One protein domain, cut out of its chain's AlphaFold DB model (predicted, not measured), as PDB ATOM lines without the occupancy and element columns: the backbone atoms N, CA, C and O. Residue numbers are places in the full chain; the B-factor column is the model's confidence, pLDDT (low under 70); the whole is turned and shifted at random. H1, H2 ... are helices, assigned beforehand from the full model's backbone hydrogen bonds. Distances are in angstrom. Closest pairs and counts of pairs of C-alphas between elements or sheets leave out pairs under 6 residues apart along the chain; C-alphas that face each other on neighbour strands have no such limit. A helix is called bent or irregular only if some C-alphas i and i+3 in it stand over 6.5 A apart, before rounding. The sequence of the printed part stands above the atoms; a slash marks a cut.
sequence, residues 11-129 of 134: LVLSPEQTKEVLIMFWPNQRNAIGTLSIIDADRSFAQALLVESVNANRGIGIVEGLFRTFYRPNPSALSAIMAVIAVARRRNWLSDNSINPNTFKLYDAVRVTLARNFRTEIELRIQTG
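AT A GLANCE: This is residues 11 to 129 of the 134 residues of an uncharacterized protein of Spirosoma terrae (UniProt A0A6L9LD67). Seven helices, mostly crossed, make one body: H3 and H1 form its middle, H5 packs across both of them, H6 packs on residues 49 to 56 of H3 and comes closest to H1 at Phe 25, the last residue of H1, and H4 touches both H5 and H6. H2 folds back on H1, H7 lies near it after H6, and the long link of residues 91 to 103 makes a loop at the opposite end of the body. The printed part has 119 residues, with named helices H1 to H7 in chain order and no named strand; the class is all helix. It is compact, with a radius of gyration of the C-alphas of 13.6 A and spans of 40 by 27 by 27 A.

IN THESE COORDINATES: Find C-alpha 40 at (139.122, 163.525, 139.809); from there H3, the longest helix, residues 40 to 56, runs 23.9 A. H1, residues 15 to 25, begins at C-alpha 15 at (145.095, 165.772, 145.434) and runs 15.9 A. H5 is residues 75 to 90, 22.6 A, and H6 residues 104 to 117, 20.7 A. H6 is neither bent nor irregular, but only just: C-alphas 105 and 108 are 6.1 A apart. H4 is residues 62 to 69. H2, residues 27 to 35, is irregular, with C-alphas 28 and 31 8.1 A apart. H7, residues 119 to 128, ends at C-alpha 128 at (148.149, 150.777, 135.168).

HOW THE PARTS SIT: Start at H3, whose residues 42 to 47 touch the hub, H1, at a steep tilt of 43 degrees, the same way; their closest C-alphas, Thr 18 and Arg 43, are 5.6 A apart. Residues 47 to 54 of H3 touch H5, only just about perpendicular at 71 degrees, closest at C-alphas Gln 47 and Val 84, 6.8 A. H3 touches H6 with residues 49 to 56, closest at C-alphas Ser 53 and Val 110, 6.4 A. H1 and H2 form a helical hairpin at 21 degrees, closest at C-alphas Ile 23 and Arg 30, 5.4 A. H4 and H5 form another, closest at C-alphas Phe 67 and Leu 78, 7.4 A. H4 touches H6, closest at C-alphas Gly 65 and Phe 104, 5.0 A. H7 is close to H2 but not clearly touching it, with C-alphas Ala 32 and Ile 126 6.6 A apart; H3 and H7 are apart. O i to N i+4 pairs are all within hydrogen-bond range in H1, H3, H4, H5 and H7, against 3 of 5 in H2 and 8 of 10 in H6.

THE WHOLE: Look to Pro 101 and Thr 128 for the two C-alphas farthest apart, 40.6 A. The printed part has no cut; the link from H5 to H6 is long. In the B-factor column, mean pLDDT of the printed part is 77.0, and it is under 70 in residues 57 to 75, 77 and 95 to 108.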
ATOM      1  N   LEU A  11     133.640 167.522 144.491       90.50
ATOM      2  CA  LEU A  11     134.909 167.040 145.034       90.50
ATOM      3  C   LEU A  11     135.468 168.004 146.080       90.50
ATOM      4  O   LEU A  11     135.912 169.112 145.775       90.50
ATOM      5  N   VAL A  12     135.511 167.541 147.327       91.25
ATOM      6  CA  VAL A  12     135.993 168.322 148.474       91.25
ATOM      7  C   VAL A  12     137.492 168.123 148.694       91.25
ATOM      8  O   VAL A  12     138.187 169.052 149.094       91.25
ATOM      9  N   LEU A  13     137.994 166.913 148.444       88.25
ATOM     10  CA  LEU A  13     139.384 166.543 148.721       88.25
ATOM     11  C   LEU A  13     140.347 167.185 147.720       88.25
ATOM     12  O   LEU A  13     140.105 167.122 146.515       88.25
ATOM     13  N   SER A  14     141.472 167.732 148.187       92.00
ATOM     14  CA  SER A  14     142.611 168.063 147.318       92.00
ATOM     15  C   SER A  14     143.344 166.792 146.846       92.00
ATOM     16  O   SER A  14     143.152 165.718 147.431       92.00
ATOM     17  N   PRO A  15     144.215 166.875 145.824       92.69
ATOM     18  CA  PRO A  15     145.095 165.772 145.434       92.69
ATOM     19  C   PRO A  15     145.891 165.167 146.603       92.69
ATOM     20  O   PRO A  15     145.927 163.952 146.793       92.69
ATOM     21  N   GLU A  16     146.486 166.005 147.443       90.56
ATOM     22  CA  GLU A  16     147.303 165.592 148.588       90.56
ATOM     23  C   GLU A  16     146.443 164.925 149.660       90.56
ATOM     24  O   GLU A  16     146.786 163.858 150.170       90.56
ATOM     25  N   GLN A  17     145.284 165.515 149.958       88.50
ATOM     26  CA  GLN A  17     144.323 164.951 150.902       88.50
ATOM     27  C   GLN A  17     143.782 163.602 150.423       88.50
ATOM     28  O   GLN A  17     143.584 162.693 151.226       88.50
ATOM     29  N   THR A  18     143.595 163.446 149.114       91.75
ATOM     30  CA  THR A  18     143.164 162.185 148.498       91.75
ATOM     31  C   THR A  18     144.181 161.082 148.763       91.75
ATOM     32  O   THR A  18     143.798 160.005 149.211       91.75
ATOM     33  N   LYS A  19     145.483 161.353 148.591       91.25
ATOM     34  CA  LYS A  19     146.541 160.381 148.921       91.25
ATOM     35  C   LYS A  19     146.489 159.963 150.384       91.25
ATOM     36  O   LYS A  19     146.524 158.772 150.670       91.25
ATOM     37  N   GLU A  20     146.372 160.920 151.300       87.88
ATOM     38  CA  GLU A  20     146.298 160.639 152.739       87.88
ATOM     39  C   GLU A  20     145.102 159.743 153.090       87.88
ATOM     40  O   GLU A  20     145.235 158.781 153.852       87.88
ATOM     41  N   VAL A  21     143.941 160.009 152.484       87.19
ATOM     42  CA  VAL A  21     142.738 159.186 152.657       87.19
ATOM     43  C   VAL A  21     142.936 157.788 152.069       87.19
ATOM     44  O   VAL A  21     142.631 156.804 152.734       87.19
ATOM     45  N   LEU A  22     143.507 157.649 150.872       90.19
ATOM     46  CA  LEU A  22     143.782 156.330 150.289       90.19
ATOM     47  C   LEU A  22     144.787 155.530 151.139       90.19
ATOM     48  O   LEU A  22     144.567 154.355 151.427       90.19
ATOM     49  N   ILE A  23     145.851 156.169 151.633       89.44
ATOM     50  CA  ILE A  23     146.847 155.552 152.530       89.44
ATOM     51  C   ILE A  23     146.195 155.038 153.817       89.44
ATOM     52  O   ILE A  23     146.637 154.045 154.390       89.44
ATOM     53  N   MET A  24     145.135 155.687 154.285       82.44
ATOM     54  CA  MET A  24     144.386 155.248 155.456       82.44
ATOM     55  C   MET A  24     143.678 153.904 155.234       82.44
ATOM     56  O   MET A  24     143.703 153.052 156.130       82.44
ATOM     57  N   PHE A  25     143.095 153.680 154.057       85.75
ATOM     58  CA  PHE A  25     142.490 152.392 153.704       85.75
ATOM     59  C   PHE A  25     143.555 151.336 153.365       85.75
ATOM     60  O   PHE A  25     143.419 150.186 153.785       85.75
ATOM     61  N   TRP A  26     144.661 151.730 152.722       90.44
ATOM     62  CA  TRP A  26     145.738 150.827 152.291       90.44
ATOM     63  C   TRP A  26     147.129 151.275 152.781       90.44
ATOM     64  O   TRP A  26     147.995 151.635 151.978       90.44
ATOM     65  N   PRO A  27     147.419 151.198 154.093       87.62
ATOM     66  CA  PRO A  27     148.677 151.705 154.655       87.62
ATOM     67  C   PRO A  27     149.918 150.986 154.113       87.62
ATOM     68  O   PRO A  27     150.971 151.603 153.954       87.62
ATOM     69  N   ASN A  28     149.784 149.706 153.756       89.44
ATOM     70  CA  ASN A  28     150.863 148.905 153.167       89.44
ATOM     71  C   ASN A  28     151.248 149.363 151.748       89.44
ATOM     72  O   ASN A  28     152.313 149.002 151.261       89.44
ATOM     73  N   GLN A  29     150.405 150.165 151.091       90.06
ATOM     74  CA  GLN A  29     150.643 150.701 149.749       90.06
ATOM     75  C   GLN A  29     151.081 152.175 149.775       90.06
ATOM     76  O   GLN A  29     151.105 152.829 148.734       90.06
ATOM     77  N   ARG A  30     151.473 152.707 150.944       89.81
ATOM     78  CA  ARG A  30     151.826 154.124 151.129       89.81
ATOM     79  C   ARG A  30     152.779 154.672 150.072       89.81
ATOM     80  O   ARG A  30     152.523 155.746 149.538       89.81
ATOM     81  N   ASN A  31     153.866 153.958 149.785       90.94
ATOM     82  CA  ASN A  31     154.876 154.430 148.835       90.94
ATOM     83  C   ASN A  31     154.300 154.546 147.419       90.94
ATOM     84  O   ASN A  31     154.494 155.565 146.766       90.94
ATOM     85  N   ALA A  32     153.537 153.541 146.986       90.75
ATOM     86  CA  ALA A  32     152.912 153.526 145.669       90.75
ATOM     87  C   ALA A  32     151.850 154.629 145.531       90.75
ATOM     88  O   ALA A  32     151.861 155.385 144.562       90.75
ATOM     89  N   ILE A  33     150.988 154.792 146.542       90.88
ATOM     90  CA  ILE A  33     149.965 155.849 146.565       90.88
ATOM     91  C   ILE A  33     150.613 157.240 146.601       90.88
ATOM     92  O   ILE A  33     150.154 158.165 145.930       90.88
ATOM     93  N   GLY A  34     151.716 157.394 147.339       89.00
ATOM     94  CA  GLY A  34     152.474 158.642 147.419       89.00
ATOM     95  C   GLY A  34     152.951 159.144 146.053       89.00
ATOM     96  O   GLY A  34     152.928 160.353 145.804       89.00
ATOM     97  N   THR A  35     153.298 158.229 145.144       90.81
ATOM     98  CA  THR A  35     153.781 158.549 143.792       90.81
ATOM     99  C   THR A  35     152.682 158.769 142.754       90.81
ATOM    100  O   THR A  35     152.985 159.231 141.658       90.81
ATOM    101  N   LEU A  36     151.412 158.485 143.068       89.75
ATOM    102  CA  LEU A  36     150.324 158.645 142.102       89.75
ATOM    103  C   LEU A  36     150.118 160.114 141.711       89.75
ATOM    104  O   LEU A  36     150.122 161.008 142.562       89.75
ATOM    105  N   SER A  37     149.879 160.358 140.423       92.94
ATOM    106  CA  SER A  37     149.248 161.598 139.971       92.94
ATOM    107  C   SER A  37     147.744 161.452 140.163       92.94
ATOM    108  O   SER A  37     147.148 160.538 139.594       92.94
ATOM    109  N   ILE A  38     147.155 162.292 141.011       93.31
ATOM    110  CA  ILE A  38     145.757 162.167 141.430       93.31
ATOM    111  C   ILE A  38     144.846 162.839 140.410       93.31
ATOM    112  O   ILE A  38     145.040 164.008 140.080       93.31
ATOM    113  N   ILE A  39     143.833 162.103 139.964       93.06
ATOM    114  CA  ILE A  39     142.776 162.593 139.075       93.06
ATOM    115  C   ILE A  39     141.439 162.689 139.818       93.06
ATOM    116  O   ILE A  39     141.275 162.153 140.914       93.06
ATOM    117  N   ASP A  40     140.450 163.340 139.209       92.31
ATOM    118  CA  ASP A  40     139.122 163.525 139.809       92.31
ATOM    119  C   ASP A  40     138.418 162.207 140.165       92.31
ATOM    120  O   ASP A  40     137.724 162.138 141.179       92.31
ATOM    121  N   ALA A  41     138.665 161.132 139.409       90.88
ATOM    122  CA  ALA A  41     138.146 159.804 139.735       90.88
ATOM    123  C   ALA A  41     138.692 159.269 141.073       90.88
ATOM    124  O   ALA A  41     137.924 158.746 141.882       90.88
ATOM    125  N   ASP A  42     139.984 159.478 141.352       93.00
ATOM    126  CA  ASP A  42     140.607 159.088 142.624       93.00
ATOM    127  C   ASP A  42     140.040 159.914 143.786       93.00
ATOM    128  O   ASP A  42     139.797 159.393 144.876       93.00
ATOM    129  N   ARG A  43     139.805 161.212 143.546       93.69
ATOM    130  CA  ARG A  43     139.208 162.133 144.527       93.69
ATOM    131  C   ARG A  43     137.783 161.703 144.865       93.69
ATOM    132  O   ARG A  43     137.436 161.618 146.044       93.69
ATOM    133  N   SER A  44     136.984 161.379 143.843       92.62
ATOM    134  CA  SER A  44     135.631 160.839 144.008       92.62
ATOM    135  C   SER A  44     135.674 159.543 144.810       92.62
ATOM    136  O   SER A  44     134.933 159.394 145.778       92.62
ATOM    137  N   PHE A  45     136.589 158.637 144.465       92.50
ATOM    138  CA  PHE A  45     136.718 157.339 145.118       92.50
ATOM    139  C   PHE A  45     137.072 157.468 146.600       92.50
ATOM    140  O   PHE A  45     136.366 156.939 147.459       92.50
ATOM    141  N   ALA A  46     138.109 158.243 146.918       91.31
ATOM    142  CA  ALA A  46     138.520 158.495 148.295       91.31
ATOM    143  C   ALA A  46     137.401 159.153 149.118       91.31
ATOM    144  O   ALA A  46     137.147 158.760 150.259       91.31
ATOM    145  N   GLN A  47     136.692 160.124 148.536       91.44
ATOM    146  CA  GLN A  47     135.558 160.774 149.187       91.44
ATOM    147  C   GLN A  47     134.409 159.790 149.434       91.44
ATOM    148  O   GLN A  47     133.797 159.808 150.504       91.44
ATOM    149  N   ALA A  48     134.142 158.898 148.482       90.62
ATOM    150  CA  ALA A  48     133.082 157.910 148.601       90.62
ATOM    151  C   ALA A  48     133.388 156.864 149.674       90.62
ATOM    152  O   ALA A  48     132.503 156.532 150.460       90.62
ATOM    153  N   LEU A  49     134.646 156.426 149.783       88.75
ATOM    154  CA  LEU A  49     135.100 155.554 150.869       88.75
ATOM    155  C   LEU A  49     134.871 156.195 152.242       88.75
ATOM    156  O   LEU A  49     134.435 155.510 153.167       88.75
ATOM    157  N   LEU A  50     135.125 157.500 152.383       85.38
ATOM    158  CA  LEU A  50     134.855 158.225 153.629       85.38
ATOM    159  C   LEU A  50     133.358 158.311 153.933       85.38
ATOM    160  O   LEU A  50     132.954 158.028 155.058       85.38
ATOM    161  N   VAL A  51     132.533 158.675 152.950       85.38
ATOM    162  CA  VAL A  51     131.074 158.760 153.125       85.38
ATOM    163  C   VAL A  51     130.490 157.395 153.489       85.38
ATOM    164  O   VAL A  51     129.719 157.294 154.442       85.38
ATOM    165  N   GLU A  52     130.909 156.337 152.800       84.56
ATOM    166  CA  GLU A  52     130.452 154.978 153.082       84.56
ATOM    167  C   GLU A  52     130.946 154.490 154.444       84.56
ATOM    168  O   GLU A  52     130.182 153.902 155.207       84.56
ATOM    169  N   SER A  53     132.184 154.821 154.818       79.06
ATOM    170  CA  SER A  53     132.698 154.540 156.162       79.06
ATOM    171  C   SER A  53     131.859 155.212 157.248       79.06
ATOM    172  O   SER A  53     131.738 154.660 158.341       79.06
ATOM    173  N   VAL A  54     131.272 156.377 156.956       75.38
ATOM    174  CA  VAL A  54     130.370 157.095 157.864       75.38
ATOM    175  C   VAL A  54     128.988 156.473 157.924       75.38
ATOM    176  O   VAL A  54     128.469 156.255 159.023       75.38
ATOM    177  N   ASN A  55     128.427 156.104 156.778       75.56
ATOM    178  CA  ASN A  55     127.142 155.415 156.707       75.56
ATOM    179  C   ASN A  55     127.183 154.040 157.389       75.56
ATOM    180  O   ASN A  55     126.307 153.720 158.195       75.56
ATOM    181  N   ALA A  56     128.234 153.258 157.143       72.81
ATOM    182  CA  ALA A  56     128.403 151.928 157.715       72.81
ATOM    183  C   ALA A  56     128.582 151.949 159.243       72.81
ATOM    184  O   ALA A  56     128.203 150.992 159.920       72.81
ATOM    185  N   ASN A  57     129.122 153.036 159.804       62.75
ATOM    186  CA  ASN A  57     129.471 153.103 161.222       62.75
ATOM    187  C   ASN A  57     128.383 153.662 162.152       62.75
ATOM    188  O   ASN A  57     128.608 153.703 163.358       62.75
ATOM    189  N   ARG A  58     127.194 154.043 161.664       55.78
ATOM    190  CA  ARG A  58     126.063 154.505 162.508       55.78
ATOM    191  C   ARG A  58     126.476 155.486 163.633       55.78
ATOM    192  O   ARG A  58     125.966 155.372 164.743       55.78
ATOM    193  N   GLY A  59     127.426 156.406 163.420       52.97
ATOM    194  CA  GLY A  59     127.933 157.218 164.531       52.97
ATOM    195  C   GLY A  59     128.948 158.308 164.201       52.97
ATOM    196  O   GLY A  59     129.826 158.149 163.363       52.97
ATOM    197  N   ILE A  60     128.861 159.418 164.939       45.94
ATOM    198  CA  ILE A  60     129.751 160.595 164.876       45.94
ATOM    199  C   ILE A  60     131.151 160.294 165.464       45.94
ATOM    200  O   ILE A  60     132.104 161.022 165.191       45.94
ATOM    201  N   GLY A  61     131.312 159.178 166.194       50.88
ATOM    202  CA  GLY A  61     132.573 158.738 166.820       50.88
ATOM    203  C   GLY A  61     133.712 158.398 165.845       50.88
ATOM    204  O   GLY A  61     134.810 158.034 166.258       50.88
ATOM    205  N   ILE A  62     133.464 158.536 164.543       51.59
ATOM    206  CA  ILE A  62     134.418 158.295 163.464       51.59
ATOM    207  C   ILE A  62     135.578 159.276 163.516       51.59
ATOM    208  O   ILE A  62     136.707 158.848 163.351       51.59
ATOM    209  N   VAL A  63     135.351 160.560 163.807       52.94
ATOM    210  CA  VAL A  63     136.439 161.559 163.827       52.94
ATOM    211  C   VAL A  63     137.454 161.246 164.929       52.94
ATOM    212  O   VAL A  63     138.660 161.325 164.706       52.94
ATOM    213  N   GLU A  64     136.975 160.820 166.098       52.16
ATOM    214  CA  GLU A  64     137.831 160.448 167.225       52.16
ATOM    215  C   GLU A  64     138.505 159.082 167.007       52.16
ATOM    216  O   GLU A  64     139.680 158.903 167.339       52.16
ATOM    217  N   GLY A  65     137.802 158.135 166.370       55.34
ATOM    218  CA  GLY A  65     138.361 156.844 165.971       55.34
ATOM    219  C   GLY A  65     139.443 156.945 164.904       55.34
ATOM    220  O   GLY A  65     140.505 156.334 165.032       55.34
ATOM    221  N   LEU A  66     139.211 157.796 163.910       55.41
ATOM    222  CA  LEU A  66     140.195 158.233 162.932       55.41
ATOM    223  C   LEU A  66     141.404 158.826 163.659       55.41
ATOM    224  O   LEU A  66     142.508 158.304 163.530       55.41
ATOM    225  N   PHE A  67     141.193 159.829 164.515       54.34
ATOM    226  CA  PHE A  67     142.263 160.515 165.242       54.34
ATOM    227  C   PHE A  67     143.165 159.577 166.061       54.34
ATOM    228  O   PHE A  67     144.384 159.736 166.040       54.34
ATOM    229  N   ARG A  68     142.588 158.580 166.747       57.00
ATOM    230  CA  ARG A  68     143.334 157.615 167.578       57.00
ATOM    231  C   ARG A  68     143.987 156.475 166.793       57.00
ATOM    232  O   ARG A  68     144.998 155.949 167.251       57.00
ATOM    233  N   THR A  69     143.422 156.076 165.654       53.97
ATOM    234  CA  THR A  69     143.959 154.969 164.836       53.97
ATOM    235  C   THR A  69     145.118 155.433 163.952       53.97
ATOM    236  O   THR A  69     146.005 154.643 163.620       53.97
ATOM    237  N   PHE A  70     145.183 156.724 163.605       57.31
ATOM    238  CA  PHE A  70     146.355 157.266 162.922       57.31
ATOM    239  C   PHE A  70     147.534 157.358 163.881       57.31
ATOM    240  O   PHE A  70     147.619 158.253 164.712       57.31
ATOM    241  N   TYR A  71     148.514 156.483 163.672       46.97
ATOM    242  CA  TYR A  71     149.809 156.440 164.363       46.97
ATOM    243  C   TYR A  71     150.678 157.717 164.216       46.97
ATOM    244  O   TYR A  71     151.858 157.696 164.551       46.97
ATOM    245  N   ARG A  72     150.110 158.807 163.675       52.66
ATOM    246  CA  ARG A  72     150.576 160.202 163.579       52.66
ATOM    247  C   ARG A  72     149.492 160.959 162.794       52.66
ATOM    248  O   ARG A  72     149.513 160.890 161.564       52.66
ATOM    249  N   PRO A  73     148.507 161.605 163.442       54.06
ATOM    250  CA  PRO A  73     147.464 162.321 162.719       54.06
ATOM    251  C   PRO A  73     148.106 163.464 161.927       54.06
ATOM    252  O   PRO A  73     148.599 164.428 162.507       54.06
ATOM    253  N   ASN A  74     148.135 163.344 160.597       64.88
ATOM    254  CA  ASN A  74     148.468 164.470 159.735       64.88
ATOM    255  C   ASN A  74     147.289 165.460 159.824       64.88
ATOM    256  O   ASN A  74     146.166 165.071 159.482       64.88
ATOM    257  N   PRO A  75     147.494 166.717 160.269       68.75
ATOM    258  CA  PRO A  75     146.422 167.709 160.370       68.75
ATOM    259  C   PRO A  75     145.643 167.890 159.058       68.75
ATOM    260  O   PRO A  75     144.443 168.161 159.087       68.75
ATOM    261  N   SER A  76     146.310 167.677 157.917       71.88
ATOM    262  CA  SER A  76     145.712 167.746 156.579       71.88
ATOM    263  C   SER A  76     144.689 166.634 156.319       71.88
ATOM    264  O   SER A  76     143.619 166.884 155.766       71.88
ATOM    265  N   ALA A  77     144.968 165.407 156.765       68.88
ATOM    266  CA  ALA A  77     144.044 164.284 156.613       68.88
ATOM    267  C   ALA A  77     142.797 164.474 157.490       68.88
ATOM    268  O   ALA A  77     141.677 164.204 157.064       68.88
ATOM    269  N   LEU A  78     142.975 164.994 158.708       72.06
ATOM    270  CA  LEU A  78     141.857 165.279 159.607       72.06
ATOM    271  C   LEU A  78     140.938 166.360 159.038       72.06
ATOM    272  O   LEU A  78     139.719 166.183 159.025       72.06
ATOM    273  N   SER A  79     141.508 167.471 158.566       76.94
ATOM    274  CA  SER A  79     140.718 168.556 157.982       76.94
ATOM    275  C   SER A  79     139.973 168.092 156.731       76.94
ATOM    276  O   SER A  79     138.806 168.443 156.563       76.94
ATOM    277  N   ALA A  80     140.592 167.230 155.919       77.75
ATOM    278  CA  ALA A  80     139.971 166.610 154.755       77.75
ATOM    279  C   ALA A  80     138.725 165.794 155.125       77.75
ATOM    280  O   ALA A  80     137.651 165.985 154.556       77.75
ATOM    281  N   ILE A  81     138.843 164.922 156.126       75.94
ATOM    282  CA  ILE A  81     137.729 164.077 156.565       75.94
ATOM    283  C   ILE A  81     136.606 164.929 157.158       75.94
ATOM    284  O   ILE A  81     135.439 164.736 156.820       75.94
ATOM    285  N   MET A  82     136.948 165.908 157.999       76.00
ATOM    286  CA  MET A  82     135.971 166.837 158.570       76.00
ATOM    287  C   MET A  82     135.238 167.627 157.484       76.00
ATOM    288  O   MET A  82     134.020 167.787 157.567       76.00
ATOM    289  N   ALA A  83     135.947 168.073 156.444       81.94
ATOM    290  CA  ALA A  83     135.356 168.775 155.311       81.94
ATOM    291  C   ALA A  83     134.378 167.880 154.534       81.94
ATOM    292  O   ALA A  83     133.240 168.291 154.290       81.94
ATOM    293  N   VAL A  84     134.775 166.642 154.219       82.12
ATOM    294  CA  VAL A  84     133.905 165.662 153.546       82.12
ATOM    295  C   VAL A  84     132.657 165.380 154.378       82.12
ATOM    296  O   VAL A  84     131.550 165.448 153.851       82.12
ATOM    297  N   ILE A  85     132.799 165.134 155.683       78.56
ATOM    298  CA  ILE A  85     131.662 164.874 156.579       78.56
ATOM    299  C   ILE A  85     130.727 166.090 156.651       78.56
ATOM    300  O   ILE A  85     129.505 165.934 156.598       78.56
ATOM    301  N   ALA A  86     131.274 167.304 156.754       78.31
ATOM    302  CA  ALA A  86     130.480 168.529 156.807       78.31
ATOM    303  C   ALA A  86     129.677 168.754 155.516       78.31
ATOM    304  O   ALA A  86     128.512 169.158 155.568       78.31
ATOM    305  N   VAL A  87     130.273 168.483 154.351       83.06
ATOM    306  CA  VAL A  87     129.571 168.540 153.060       83.06
ATOM    307  C   VAL A  87     128.536 167.422 152.961       83.06
ATOM    308  O   VAL A  87     127.384 167.707 152.637       83.06
ATOM    309  N   ALA A  88     128.896 166.194 153.335       79.88
ATOM    310  CA  ALA A  88     128.003 165.041 153.316       79.88
ATOM    311  C   ALA A  88     126.746 165.257 154.166       79.88
ATOM    312  O   ALA A  88     125.646 164.942 153.721       79.88
ATOM    313  N   ARG A  89     126.877 165.868 155.352       75.44
ATOM    314  CA  ARG A  89     125.723 166.266 156.174       75.44
ATOM    315  C   ARG A  89     124.858 167.314 155.493       75.44
ATOM    316  O   ARG A  89     123.654 167.124 155.380       75.44
ATOM    317  N   ARG A  90     125.460 168.413 155.026       80.44
ATOM    318  CA  ARG A  90     124.716 169.516 154.390       80.44
ATOM    319  C   ARG A  90     123.965 169.077 153.138       80.44
ATOM    320  O   ARG A  90     122.904 169.614 152.849       80.44
ATOM    321  N   ARG A  91     124.520 168.121 152.397       81.62
ATOM    322  CA  ARG A  91     123.942 167.594 151.158       81.62
ATOM    323  C   ARG A  91     123.076 166.345 151.367       81.62
ATOM    324  O   ARG A  91     122.649 165.748 150.385       81.62
ATOM    325  N   ASN A  92     122.832 165.950 152.618       78.44
ATOM    326  CA  ASN A  92     122.074 164.753 152.986       78.44
ATOM    327  C   ASN A  92     122.591 163.458 152.321       78.44
ATOM    328  O   ASN A  92     121.825 162.608 151.877       78.44
ATOM    329  N   TRP A  93     123.915 163.323 152.201       82.06
ATOM    330  CA  TRP A  93     124.578 162.113 151.693       82.06
ATOM    331  C   TRP A  93     124.703 161.022 152.759       82.06
ATOM    332  O   TRP A  93     125.041 159.880 152.442       82.06
ATOM    333  N   LEU A  94     124.480 161.390 154.021       75.38
ATOM    334  CA  LEU A  94     124.487 160.462 155.137       75.38
ATOM    335  C   LEU A  94     123.088 159.881 155.335       75.38
ATOM    336  O   LEU A  94     122.101 160.603 155.252       75.38
ATOM    337  N   SER A  95     123.002 158.588 155.630       69.00
ATOM    338  CA  SER A  95     121.720 157.952 155.961       69.00
ATOM    339  C   SER A  95     121.158 158.452 157.309       69.00
ATOM    340  O   SER A  95     121.928 158.692 158.247       69.00
ATOM    341  N   ASP A  96     119.826 158.542 157.430       59.19
ATOM    342  CA  ASP A  96     119.097 159.049 158.617       59.19
ATOM    343  C   ASP A  96     119.415 158.305 159.934       59.19
ATOM    344  O   ASP A  96     119.253 158.843 161.025       59.19
ATOM    345  N   ASN A  97     119.944 157.080 159.861       52.59
ATOM    346  CA  ASN A  97     120.208 156.214 161.020       52.59
ATOM    347  C   ASN A  97     121.609 156.409 161.655       52.59
ATOM    348  O   ASN A  97     122.136 155.504 162.305       52.59
ATOM    349  N   SER A  98     122.256 157.559 161.442       51.03
ATOM    350  CA  SER A  98     123.707 157.754 161.636       51.03
ATOM    351  C   SER A  98     124.166 158.239 163.027       51.03
ATOM    352  O   SER A  98     125.306 158.684 163.176       51.03
ATOM    353  N   ILE A  99     123.342 158.128 164.077       47.00
ATOM    354  CA  ILE A  99     123.656 158.702 165.401       47.00
ATOM    355  C   ILE A  99     123.762 157.625 166.496       47.00
ATOM    356  O   ILE A  99     122.783 157.285 167.151       47.00
ATOM    357  N   ASN A 100     124.976 157.127 166.755       48.03
ATOM    358  CA  ASN A 100     125.324 156.406 167.983       48.03
ATOM    359  C   ASN A 100     126.797 156.684 168.383       48.03
ATOM    360  O   ASN A 100     127.684 156.528 167.545       48.03
ATOM    361  N   PRO A 101     127.093 157.135 169.618       48.12
ATOM    362  CA  PRO A 101     128.436 157.580 170.023       48.12
ATOM    363  C   PRO A 101     129.467 156.481 170.387       48.12
ATOM    364  O   PRO A 101     130.619 156.823 170.641       48.12
ATOM    365  N   ASN A 102     129.132 155.181 170.387       49.97
ATOM    366  CA  ASN A 102     130.037 154.093 170.831       49.97
ATOM    367  C   ASN A 102     130.715 153.298 169.681       49.97
ATOM    368  O   ASN A 102     130.527 152.090 169.545       49.97
ATOM    369  N   THR A 103     131.523 153.956 168.841       53.50
ATOM    370  CA  THR A 103     131.852 153.439 167.485       53.50
ATOM    371  C   THR A 103     133.316 153.041 167.233       53.50
ATOM    372  O   THR A 103     133.644 152.569 166.148       53.50
ATOM    373  N   PHE A 104     134.228 153.185 168.203       48.59
ATOM    374  CA  PHE A 104     135.675 153.057 167.938       48.59
ATOM    375  C   PHE A 104     136.094 151.709 167.308       48.59
ATOM    376  O   PHE A 104     136.835 151.688 166.330       48.59
ATOM    377  N   LYS A 105     135.580 150.576 167.812       51.78
ATOM    378  CA  LYS A 105     135.912 149.228 167.294       51.78
ATOM    379  C   LYS A 105     135.271 148.906 165.940       51.78
ATOM    380  O   LYS A 105     135.725 147.996 165.253       51.78
ATOM    381  N   LEU A 106     134.213 149.626 165.575       55.06
ATOM    382  CA  LEU A 106     133.448 149.367 164.359       55.06
ATOM    383  C   LEU A 106     134.173 149.934 163.124       55.06
ATOM    384  O   LEU A 106     134.122 149.336 162.051       55.06
ATOM    385  N   TYR A 107     134.958 151.005 163.306       65.31
ATOM    386  CA  TYR A 107     135.732 151.623 162.230       65.31
ATOM    387  C   TYR A 107     136.771 150.690 161.618       65.31
ATOM    388  O   TYR A 107     136.770 150.540 160.402       65.31
ATOM    389  N   ASP A 108     137.638 150.050 162.409       67.81
ATOM    390  CA  ASP A 108     138.680 149.192 161.828       67.81
ATOM    391  C   ASP A 108     138.074 148.021 161.048       67.81
ATOM    392  O   ASP A 108     138.558 147.685 159.969       67.81
ATOM    393  N   ALA A 109     136.961 147.460 161.529       72.81
ATOM    394  CA  ALA A 109     136.227 146.430 160.805       72.81
ATOM    395  C   ALA A 109     135.657 146.955 159.475       72.81
ATOM    396  O   ALA A 109     135.808 146.299 158.442       72.81
ATOM    397  N   VAL A 110     135.047 148.146 159.471       76.56
ATOM    398  CA  VAL A 110     134.506 148.787 158.260       76.56
ATOM    399  C   VAL A 110     135.621 149.169 157.288       76.56
ATOM    400  O   VAL A 110     135.531 148.838 156.111       76.56
ATOM    401  N   ARG A 111     136.703 149.787 157.770       83.19
ATOM    402  CA  ARG A 111     137.885 150.151 156.983       83.19
ATOM    403  C   ARG A 111     138.496 148.926 156.323       83.19
ATOM    404  O   ARG A 111     138.709 148.949 155.119       83.19
ATOM    405  N   VAL A 112     138.746 147.857 157.085       82.00
ATOM    406  CA  VAL A 112     139.292 146.598 156.551       82.00
ATOM    407  C   VAL A 112     138.326 145.971 155.549       82.00
ATOM    408  O   VAL A 112     138.764 145.473 154.515       82.00
ATOM    409  N   THR A 113     137.018 146.022 155.808       85.19
ATOM    410  CA  THR A 113     136.004 145.490 154.886       85.19
ATOM    411  C   THR A 113     135.971 146.272 153.575       85.19
ATOM    412  O   THR A 113     136.046 145.659 152.514       85.19
ATOM    413  N   LEU A 114     135.920 147.605 153.626       85.44
ATOM    414  CA  LEU A 114     135.949 148.465 152.441       85.44
ATOM    415  C   LEU A 114     137.277 148.327 151.690       85.44
ATOM    416  O   LEU A 114     137.268 148.096 150.486       85.44
ATOM    417  N   ALA A 115     138.408 148.357 152.396       87.25
ATOM    418  CA  ALA A 115     139.730 148.182 151.798       87.25
ATOM    419  C   ALA A 115     139.889 146.817 151.115       87.25
ATOM    420  O   ALA A 115     140.568 146.715 150.096       87.25
ATOM    421  N   ARG A 116     139.268 145.763 151.662       88.06
ATOM    422  CA  ARG A 116     139.234 144.436 151.040       88.06
ATOM    423  C   ARG A 116     138.325 144.411 149.817       88.06
ATOM    424  O   ARG A 116     138.707 143.823 148.813       88.06
ATOM    425  N   ASN A 117     137.140 145.009 149.915       87.25
ATOM    426  CA  ASN A 117     136.157 145.009 148.834       87.25
ATOM    427  C   ASN A 117     136.658 145.784 147.613       87.25
ATOM    428  O   ASN A 117     136.430 145.321 146.506       87.25
ATOM    429  N   PHE A 118     137.367 146.897 147.829       89.31
ATOM    430  CA  PHE A 118     137.902 147.747 146.761       89.31
ATOM    431  C   PHE A 118     139.410 147.558 146.519       89.31
ATOM    432  O   PHE A 118     140.124 148.472 146.098       89.31
ATOM    433  N   ARG A 119     139.938 146.382 146.882       88.94
ATOM    434  CA  ARG A 119     141.367 146.069 146.760       88.94
ATOM    435  C   ARG A 119     141.809 146.012 145.298       88.94
ATOM    436  O   ARG A 119     142.896 146.479 144.971       88.94
ATOM    437  N   THR A 120     140.986 145.417 144.445       87.81
ATOM    438  CA  THR A 120     141.304 145.208 143.031       87.81
ATOM    439  C   THR A 120     141.425 146.547 142.307       87.81
ATOM    440  O   THR A 120     142.352 146.761 141.536       87.81
ATOM    441  N   GLU A 121     140.530 147.476 142.618       88.44
ATOM    442  CA  GLU A 121     140.426 148.810 142.044       88.44
ATOM    443  C   GLU A 121     141.677 149.633 142.364       88.44
ATOM    444  O   GLU A 121     142.283 150.208 141.458       88.44
ATOM    445  N   ILE A 122     142.129 149.634 143.627       87.50
ATOM    446  CA  ILE A 122     143.352 150.357 143.999       87.50
ATOM    447  C   ILE A 122     144.612 149.698 143.418       87.50
ATOM    448  O   ILE A 122     145.524 150.400 142.983       87.50
ATOM    449  N   GLU A 123     144.675 148.362 143.365       88.50
ATOM    450  CA  GLU A 123     145.821 147.644 142.793       88.50
ATOM    451  C   GLU A 123     145.945 147.908 141.287       88.50
ATOM    452  O   GLU A 123     147.035 148.234 140.813       88.50
ATOM    453  N   LEU A 124     144.831 147.864 140.551       87.88
ATOM    454  CA  LEU A 124     144.788 148.222 139.132       87.88
ATOM    455  C   LEU A 124     145.189 149.679 138.915       87.88
ATOM    456  O   LEU A 124     146.016 149.957 138.042       87.88
ATOM    457  N   ARG A 125     144.678 150.597 139.741       89.06
ATOM    458  CA  ARG A 125     145.019 152.021 139.663       89.06
ATOM    459  C   ARG A 125     146.508 152.283 139.866       89.06
ATOM    460  O   ARG A 125     147.079 153.137 139.185       89.06
ATOM    461  N   ILE A 126     147.136 151.551 140.784       88.00
ATOM    462  CA  ILE A 126     148.574 151.636 141.058       88.00
ATOM    463  C   ILE A 126     149.404 151.054 139.910       88.00
ATOM    464  O   ILE A 126     150.436 151.623 139.566       88.00
ATOM    465  N   GLN A 127     148.980 149.931 139.330       85.44
ATOM    466  CA  GLN A 127     149.746 149.231 138.294       85.44
ATOM    467  C   GLN A 127     149.646 149.892 136.918       85.44
ATOM    468  O   GLN A 127     150.643 149.992 136.208       85.44
ATOM    469  N   THR A 128     148.442 150.310 136.532       82.06
ATOM    470  CA  THR A 128     148.149 150.777 135.168       82.06
ATOM    471  C   THR A 128     148.188 152.293 135.045       82.06
ATOM    472  O   THR A 128     148.360 152.821 133.953       82.06
ATOM    473  N   GLY A 129     148.017 153.011 136.159       75.31
ATOM    474  CA  GLY A 129     147.789 154.449 136.126       75.31
ATOM    475  C   GLY A 129     146.378 154.839 135.665       75.31
ATOM    476  O   GLY A 129     146.033 156.017 135.749       75.31
TER     477      GLY A 129